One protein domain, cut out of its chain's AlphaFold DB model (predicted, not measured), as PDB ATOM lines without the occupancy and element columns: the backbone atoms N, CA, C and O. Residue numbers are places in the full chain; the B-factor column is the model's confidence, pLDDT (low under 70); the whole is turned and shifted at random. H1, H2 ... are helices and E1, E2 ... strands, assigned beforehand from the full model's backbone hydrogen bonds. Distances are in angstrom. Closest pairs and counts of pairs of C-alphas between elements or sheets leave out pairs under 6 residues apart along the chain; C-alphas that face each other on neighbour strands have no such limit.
ATOM      1  N   SER A   5       8.421 -43.629   2.937       49.12
ATOM      2  CA  SER A   5       8.325 -42.202   3.281       49.12
ATOM      3  C   SER A   5       7.031 -41.847   4.029       49.12
ATOM      4  O   SER A   5       7.003 -40.959   4.884       49.12
ATOM      5  N   ARG A   6       5.940 -42.575   3.763       53.19
ATOM      6  CA  ARG A   6       4.626 -42.275   4.348       53.19
ATOM      7  C   ARG A   6       4.471 -42.787   5.781       53.19
ATOM      8  O   ARG A   6       3.701 -42.219   6.550       53.19
ATOM      9  N   ASN A   7       5.236 -43.815   6.154       55.31
ATOM     10  CA  ASN A   7       5.105 -44.485   7.449       55.31
ATOM     11  C   ASN A   7       5.900 -43.779   8.570       55.31
ATOM     12  O   ASN A   7       5.424 -43.652   9.696       55.31
ATOM     13  N   SER A   8       7.075 -43.220   8.257       61.50
ATOM     14  CA  SER A   8       7.913 -42.485   9.222       61.50
ATOM     15  C   SER A   8       7.258 -41.193   9.723       61.50
ATOM     16  O   SER A   8       7.331 -40.875  10.911       61.50
ATOM     17  N   SER A   9       6.560 -40.482   8.837       72.62
ATOM     18  CA  SER A   9       5.857 -39.236   9.170       72.62
ATOM     19  C   SER A   9       4.756 -39.453  10.217       72.62
ATOM     20  O   SER A   9       4.572 -38.627  11.108       72.62
ATOM     21  N   ASN A  10       4.057 -40.591  10.156       79.75
ATOM     22  CA  ASN A  10       2.949 -40.901  11.058       79.75
ATOM     23  C   ASN A  10       3.446 -41.287  12.464       79.75
ATOM     24  O   ASN A  10       2.946 -40.786  13.470       79.75
ATOM     25  N   LEU A  11       4.508 -42.099  12.547       83.94
ATOM     26  CA  LEU A  11       5.126 -42.468  13.827       83.94
ATOM     27  C   LEU A  11       5.726 -41.253  14.550       83.94
ATOM     28  O   LEU A  11       5.596 -41.138  15.767       83.94
ATOM     29  N   LEU A  12       6.324 -40.309  13.817       86.25
ATOM     30  CA  LEU A  12       6.836 -39.062  14.395       86.25
ATOM     31  C   LEU A  12       5.720 -38.177  14.962       86.25
ATOM     32  O   LEU A  12       5.892 -37.606  16.040       86.25
ATOM     33  N   MET A  13       4.566 -38.097  14.289       87.12
ATOM     34  CA  MET A  13       3.391 -37.389  14.816       87.12
ATOM     35  C   MET A  13       2.891 -38.020  16.116       87.12
ATOM     36  O   MET A  13       2.629 -37.304  17.082       87.12
ATOM     37  N   ILE A  14       2.820 -39.353  16.168       87.69
ATOM     38  CA  ILE A  14       2.450 -40.090  17.381       87.69
ATOM     39  C   ILE A  14       3.461 -39.828  18.501       87.69
ATOM     40  O   ILE A  14       3.058 -39.507  19.617       87.69
ATOM     41  N   LYS A  15       4.769 -39.888  18.213       87.31
ATOM     42  CA  LYS A  15       5.807 -39.577  19.206       87.31
ATOM     43  C   LYS A  15       5.639 -38.162  19.746       87.31
ATOM     44  O   LYS A  15       5.609 -37.981  20.954       87.31
ATOM     45  N   SER A  16       5.522 -37.162  18.870       88.19
ATOM     46  CA  SER A  16       5.376 -35.762  19.284       88.19
ATOM     47  C   SER A  16       4.115 -35.537  20.116       88.19
ATOM     48  O   SER A  16       4.127 -34.726  21.040       88.19
ATOM     49  N   HIS A  17       3.040 -36.263  19.811       87.50
ATOM     50  CA  HIS A  17       1.825 -36.252  20.608       87.50
ATOM     51  C   HIS A  17       2.076 -36.786  22.023       87.50
ATOM     52  O   HIS A  17       1.785 -36.102  22.998       87.50
ATOM     53  N   LEU A  18       2.675 -37.970  22.141       86.44
ATOM     54  CA  LEU A  18       2.983 -38.598  23.429       86.44
ATOM     55  C   LEU A  18       3.963 -37.761  24.266       86.44
ATOM     56  O   LEU A  18       3.768 -37.614  25.469       86.44
ATOM     57  N   ASP A  19       4.950 -37.144  23.616       87.62
ATOM     58  CA  ASP A  19       5.932 -36.238  24.221       87.62
ATOM     59  C   ASP A  19       5.251 -35.013  24.859       87.62
ATOM     60  O   ASP A  19       5.507 -34.683  26.014       87.62
ATOM     61  N   ARG A  20       4.273 -34.410  24.161       86.62
ATOM     62  CA  ARG A  20       3.433 -33.322  24.704       86.62
ATOM     63  C   ARG A  20       2.613 -33.737  25.922       86.62
ATOM     64  O   ARG A  20       2.302 -32.890  26.753       86.62
ATOM     65  N   HIS A  21       2.243 -35.010  26.008       83.56
ATOM     66  CA  HIS A  21       1.525 -35.571  27.148       83.56
ATOM     67  C   HIS A  21       2.461 -36.053  28.269       83.56
ATOM     68  O   HIS A  21       1.975 -36.537  29.287       83.56
ATOM     69  N   GLY A  22       3.785 -35.918  28.109       83.44
ATOM     70  CA  GLY A  22       4.772 -36.384  29.086       83.44
ATOM     71  C   GLY A  22       4.867 -37.908  29.177       83.44
ATOM     72  O   GLY A  22       5.313 -38.439  30.191       83.44
ATOM     73  N   VAL A  23       4.425 -38.625  28.141       83.69
ATOM     74  CA  VAL A  23       4.369 -40.087  28.138       83.69
ATOM     75  C   VAL A  23       5.638 -40.661  27.519       83.69
ATOM     76  O   VAL A  23       5.972 -40.392  26.361       83.69
ATOM     77  N   GLY A  24       6.324 -41.508  28.287       85.00
ATOM     78  CA  GLY A  24       7.496 -42.243  27.826       85.00
ATOM     79  C   GLY A  24       7.143 -43.173  26.665       85.00
ATOM     80  O   GLY A  24       6.325 -44.083  26.800       85.00
ATOM     81  N   CYS A  25       7.764 -42.951  25.507       87.56
ATOM     82  CA  CYS A  25       7.541 -43.770  24.323       87.56
ATOM     83  C   CYS A  25       8.823 -44.004  23.519       87.56
ATOM     84  O   CYS A  25       9.743 -43.187  23.519       87.56
ATOM     85  N   ALA A  26       8.866 -45.127  22.808       88.19
ATOM     86  CA  ALA A  26       9.967 -45.524  21.947       88.19
ATOM     87  C   ALA A  26       9.464 -45.767  20.518       88.19
ATOM     88  O   ALA A  26       8.512 -46.516  20.296       88.19
ATOM     89  N   VAL A  27      10.109 -45.133  19.539       87.38
ATOM     90  CA  VAL A  27       9.797 -45.318  18.114       87.38
ATOM     91  C   VAL A  27      10.443 -46.615  17.636       87.38
ATOM     92  O   VAL A  27      11.662 -46.758  17.691       87.38
ATOM     93  N   MET A  28       9.634 -47.552  17.152       86.50
ATOM     94  CA  MET A  28      10.082 -48.779  16.493       86.50
ATOM     95  C   MET A  28       9.918 -48.647  14.977       86.50
ATOM     96  O   MET A  28       9.301 -47.710  14.475       86.50
ATOM     97  N   LYS A  29      10.446 -49.619  14.227       83.25
ATOM     98  CA  LYS A  29      10.461 -49.601  12.753       83.25
ATOM     99  C   LYS A  29       9.069 -49.474  12.102       83.25
ATOM    100  O   LYS A  29       8.980 -48.963  10.993       83.25
ATOM    101  N   ASP A  30       8.016 -49.934  12.779       85.06
ATOM    102  CA  ASP A  30       6.630 -49.970  12.265       85.06
ATOM    103  C   ASP A  30       5.574 -49.464  13.275       85.06
ATOM    104  O   ASP A  30       4.400 -49.333  12.952       85.06
ATOM    105  N   HIS A  31       5.955 -49.193  14.525       86.75
ATOM    106  CA  HIS A  31       5.013 -48.826  15.589       86.75
ATOM    107  C   HIS A  31       5.700 -47.993  16.672       86.75
ATOM    108  O   HIS A  31       6.922 -47.900  16.710       86.75
ATOM    109  N   ILE A  32       4.925 -47.409  17.578       89.06
ATOM    110  CA  ILE A  32       5.424 -46.750  18.785       89.06
ATOM    111  C   ILE A  32       5.121 -47.655  19.975       89.06
ATOM    112  O   ILE A  32       3.997 -48.127  20.134       89.06
ATOM    113  N   ALA A  33       6.122 -47.915  20.806       89.75
ATOM    114  CA  ALA A  33       5.945 -48.563  22.095       89.75
ATOM    115  C   ALA A  33       5.729 -47.486  23.163       89.75
ATOM    116  O   ALA A  33       6.581 -46.623  23.348       89.75
ATOM    117  N   ILE A  34       4.595 -47.520  23.848       87.62
ATOM    118  CA  ILE A  34       4.256 -46.632  24.957       87.62
ATOM    119  C   ILE A  34       4.523 -47.389  26.251       87.62
ATOM    120  O   ILE A  34       3.949 -48.460  26.453       87.62
ATOM    121  N   GLY A  35       5.371 -46.843  27.119       80.88
ATOM    122  CA  GLY A  35       5.504 -47.321  28.491       80.88
ATOM    123  C   GLY A  35       4.412 -46.689  29.343       80.88
ATOM    124  O   GLY A  35       4.559 -45.548  29.772       80.88
ATOM    125  N   ALA A  36       3.297 -47.392  29.554       67.31
ATOM    126  CA  ALA A  36       2.267 -46.942  30.483       67.31
ATOM    127  C   ALA A  36       2.654 -47.380  31.903       67.31
ATOM    128  O   ALA A  36       2.849 -48.571  32.169       67.31
ATOM    129  N   MET A  37       2.793 -46.405  32.805       63.25
ATOM    130  CA  MET A  37       3.145 -46.654  34.198       63.25
ATOM    131  C   MET A  37       1.904 -46.928  35.051       63.25
ATOM    132  O   MET A  37       0.960 -46.145  35.056       63.25
ATOM    133  N   ARG A  38       2.036 -48.001  35.836       52.91
ATOM    134  CA  ARG A  38       1.405 -48.295  37.128       52.91
ATOM    135  C   ARG A  38      -0.103 -48.495  37.164       52.91
ATOM    136  O   ARG A  38      -0.896 -47.579  37.338       52.91
ATOM    137  N   ASP A  39      -0.439 -49.774  37.226       52.91
ATOM    138  CA  ASP A  39      -1.493 -50.235  38.114       52.91
ATOM    139  C   ASP A  39      -0.884 -50.363  39.531       52.91
ATOM    140  O   ASP A  39      -0.244 -51.364  39.851       52.91
ATOM    141  N   ASP A  40      -1.007 -49.325  40.369       54.44
ATOM    142  CA  ASP A  40      -0.580 -49.352  41.791       54.44
ATOM    143  C   ASP A  40      -1.391 -50.372  42.629       54.44
ATOM    144  O   ASP A  40      -1.102 -50.600  43.802       54.44
ATOM    145  N   LEU A  41      -2.405 -51.009  42.030       57.19
ATOM    146  CA  LEU A  41      -3.306 -51.971  42.667       57.19
ATOM    147  C   LEU A  41      -2.968 -53.436  42.349       57.19
ATOM    148  O   LEU A  41      -3.641 -54.336  42.855       57.19
ATOM    149  N   SER A  42      -1.931 -53.715  41.552       54.66
ATOM    150  CA  SER A  42      -1.531 -55.100  41.292       54.66
ATOM    151  C   SER A  42      -0.825 -55.709  42.514       54.66
ATOM    152  O   SER A  42       0.222 -55.205  42.928       54.66
ATOM    153  N   PRO A  43      -1.307 -56.844  43.060       59.41
ATOM    154  CA  PRO A  43      -0.745 -57.494  44.253       59.41
ATOM    155  C   PRO A  43       0.670 -58.090  44.055       59.41
ATOM    156  O   PRO A  43       1.149 -58.829  44.910       59.41
ATOM    157  N   GLY A  44       1.344 -57.778  42.939       64.38
ATOM    158  CA  GLY A  44       2.691 -58.235  42.573       64.38
ATOM    159  C   GLY A  44       3.713 -57.123  42.295       64.38
ATOM    160  O   GLY A  44       4.809 -57.434  41.839       64.38
ATOM    161  N   GLY A  45       3.390 -55.849  42.560       58.28
ATOM    162  CA  GLY A  45       4.273 -54.702  42.295       58.28
ATOM    163  C   GLY A  45       3.908 -53.928  41.019       58.28
ATOM    164  O   GLY A  45       2.945 -54.283  40.337       58.28
ATOM    165  N   PRO A  46       4.638 -52.843  40.695       57.75
ATOM    166  CA  PRO A  46       4.318 -51.993  39.554       57.75
ATOM    167  C   PRO A  46       4.517 -52.768  38.247       57.75
ATOM    168  O   PRO A  46       5.637 -52.947  37.774       57.75
ATOM    169  N   CYS A  47       3.418 -53.218  37.646       56.66
ATOM    170  CA  CYS A  47       3.434 -53.798  36.311       56.66
ATOM    171  C   CYS A  47       3.579 -52.671  35.281       56.66
ATOM    172  O   CYS A  47       2.649 -51.892  35.058       56.66
ATOM    173  N   GLU A  48       4.744 -52.576  34.643       65.25
ATOM    174  CA  GLU A  48       4.927 -51.725  33.468       65.25
ATOM    175  C   GLU A  48       4.220 -52.367  32.272       65.25
ATOM    176  O   GLU A  48       4.581 -53.457  31.819       65.25
ATOM    177  N   LYS A  49       3.184 -51.704  31.749       72.75
ATOM    178  CA  LYS A  49       2.455 -52.189  30.576       72.75
ATOM    179  C   LYS A  49       2.976 -51.475  29.340       72.75
ATOM    180  O   LYS A  49       2.731 -50.287  29.141       72.75
ATOM    181  N   ILE A  50       3.668 -52.217  28.481       81.44
ATOM    182  CA  ILE A  50       4.113 -51.702  27.185       81.44
ATOM    183  C   ILE A  50       2.993 -51.910  26.165       81.44
ATOM    184  O   ILE A  50       2.644 -53.046  25.841       81.44
ATOM    185  N   MET A  51       2.439 -50.821  25.633       84.19
ATOM    186  CA  MET A  51       1.462 -50.869  24.542       84.19
ATOM    187  C   MET A  51       2.116 -50.536  23.208       84.19
ATOM    188  O   MET A  51       2.926 -49.620  23.114       84.19
ATOM    189  N   ARG A  52       1.756 -51.271  22.155       89.25
ATOM    190  CA  ARG A  52       2.209 -50.997  20.788       89.25
ATOM    191  C   ARG A  52       1.105 -50.251  20.061       89.25
ATOM    192  O   ARG A  52       0.011 -50.785  19.953       89.25
ATOM    193  N   VAL A  53       1.402 -49.066  19.545       87.56
ATOM    194  CA  VAL A  53       0.437 -48.240  18.817       87.56
ATOM    195  C   VAL A  53       0.950 -47.930  17.419       87.56
ATOM    196  O   VAL A  53       2.135 -47.648  17.225       87.56
ATOM    197  N   ARG A  54       0.058 -47.985  16.429       87.69
ATOM    198  CA  ARG A  54       0.383 -47.655  15.024       87.69
ATOM    199  C   ARG A  54      -0.318 -46.397  14.520       87.69
ATOM    200  O   ARG A  54      -0.003 -45.907  13.442       87.69
ATOM    201  N   SER A  55      -1.238 -45.865  15.321       85.69
ATOM    202  CA  SER A  55      -2.101 -44.740  14.971       85.69
ATOM    203  C   SER A  55      -2.261 -43.785  16.148       85.69
ATOM    204  O   SER A  55      -2.212 -44.200  17.306       85.69
ATOM    205  N   LEU A  56      -2.540 -42.510  15.858       83.31
ATOM    206  CA  LEU A  56      -2.847 -41.513  16.890       83.31
ATOM    207  C   LEU A  56      -4.057 -41.901  17.747       83.31
ATOM    208  O   LEU A  56      -4.025 -41.659  18.945       83.31
ATOM    209  N   GLY A  57      -5.086 -42.531  17.168       83.69
ATOM    210  CA  GLY A  57      -6.249 -43.008  17.928       83.69
ATOM    211  C   GLY A  57      -5.875 -44.049  18.986       83.69
ATOM    212  O   GLY A  57      -6.271 -43.921  20.140       83.69
ATOM    213  N   GLU A  58      -5.026 -45.018  18.629       85.38
ATOM    214  CA  GLU A  58      -4.511 -45.999  19.592       85.38
ATOM    215  C   GLU A  58      -3.627 -45.350  20.655       85.38
ATOM    216  O   GLU A  58      -3.741 -45.680  21.830       85.38
ATOM    217  N   ALA A  59      -2.781 -44.393  20.262       85.19
ATOM    218  CA  ALA A  59      -1.971 -43.628  21.204       85.19
ATOM    219  C   ALA A  59      -2.846 -42.853  22.199       85.19
ATOM    220  O   ALA A  59      -2.594 -42.911  23.397       85.19
ATOM    221  N   CYS A  60      -3.902 -42.190  21.716       85.81
ATOM    222  CA  CYS A  60      -4.867 -41.465  22.540       85.81
ATOM    223  C   CYS A  60      -5.606 -42.400  23.500       85.81
ATOM    224  O   CYS A  60      -5.714 -42.077  24.678       85.81
ATOM    225  N   GLY A  61      -6.058 -43.564  23.025       82.50
ATOM    226  CA  GLY A  61      -6.693 -44.579  23.866       82.50
ATOM    227  C   GLY A  61      -5.748 -45.137  24.931       82.50
ATOM    228  O   GLY A  61      -6.144 -45.284  26.082       82.50
ATOM    229  N   ALA A  62      -4.481 -45.371  24.575       81.69
ATOM    230  CA  ALA A  62      -3.464 -45.882  25.493       81.69
ATOM    231  C   ALA A  62      -3.121 -44.899  26.623       81.69
ATOM    232  O   ALA A  62      -2.861 -45.333  27.741       81.69
ATOM    233  N   ILE A  63      -3.134 -43.589  26.347       81.50
ATOM    234  CA  ILE A  63      -2.860 -42.543  27.351       81.50
ATOM    235  C   ILE A  63      -4.133 -41.935  27.957       81.50
ATOM    236  O   ILE A  63      -4.049 -41.048  28.801       81.50
ATOM    237  N   GLY A  64      -5.314 -42.350  27.491       78.88
ATOM    238  CA  GLY A  64      -6.596 -41.764  27.883       78.88
ATOM    239  C   GLY A  64      -6.810 -40.311  27.429       78.88
ATOM    240  O   GLY A  64      -7.637 -39.616  28.021       78.88
TER     241      GLY A  64
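AT A GLANCE: This is residues 5 to 64 of the 71 residues of an uncharacterized protein of Parvularcula sp (UniProt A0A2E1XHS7). A small antiparallel sheet of three strands has two helices, H1 and H2, side by side over one face, its other face bare, while the hairpin of E2 and E3 reaches out past them to a tip, residues 40 to 45, that stands free. H1, at the opposite end, and this tip together make the long axis. The 60 printed residues hold H1, E1, E2, E3 and H2 in chain order, with sheet order E1, E2, E3, a mixed class of helices and strands. The whole is only just compact, close to loose, with a radius of gyration of the C-alphas of 12.3 A and spans of 45 by 20 by 15 A.

HOW THE PARTS SIT: E1, residues 25 to 27, E2, residues 32 to 39, and E3, residues 47 to 53, form a meander, each strand the antiparallel neighbour of the one before. In the hairpin E1 and E2, N 26 and O 33 are 2.8 A apart, within hydrogen-bond range. In the hairpin E2 and E3, so are N 34 and O 51, at 2.8 A. H1, residues 5 to 20, and H2, residues 56 to 63, are on the same face, in two layers, helices over a sheet. H1 is over E1 and E2 at a height over the sheet of 7.9 A, H2 over E2 and E3 at 9.1 A; both run along the strands. The closest C-alphas of H1 and E1 are those of Lys 15 and Cys 25, 6.8 A; of H2 and E3, Val 53 and Ala 59, 5.7 A. H1 touches H2 with residues 13 to 18 alone, closest at the C-alphas of Ile 14 and Leu 56, 5.5 A, at a shallow tilt of 30 degrees, the same way. Every O i to N i+4 pair is within hydrogen-bond range in H2, and 10 of 12 in H1.

IN THESE COORDINATES: E2 is 20.8 A long from first to last C-alpha, E3 18.6 A and H1 23.7 A. H1 begins at C-alpha 5, (8.325, -42.202, 3.281), and H2 ends at C-alpha 63, (-2.860, -42.543, 27.351).

THE WHOLE: The two C-alphas farthest apart are those of Ser 5 and Pro 43, 44.7 A. The printed part has no cut and no long link. pLDDT is under 70 in residues 5 to 8 and 36 to 48.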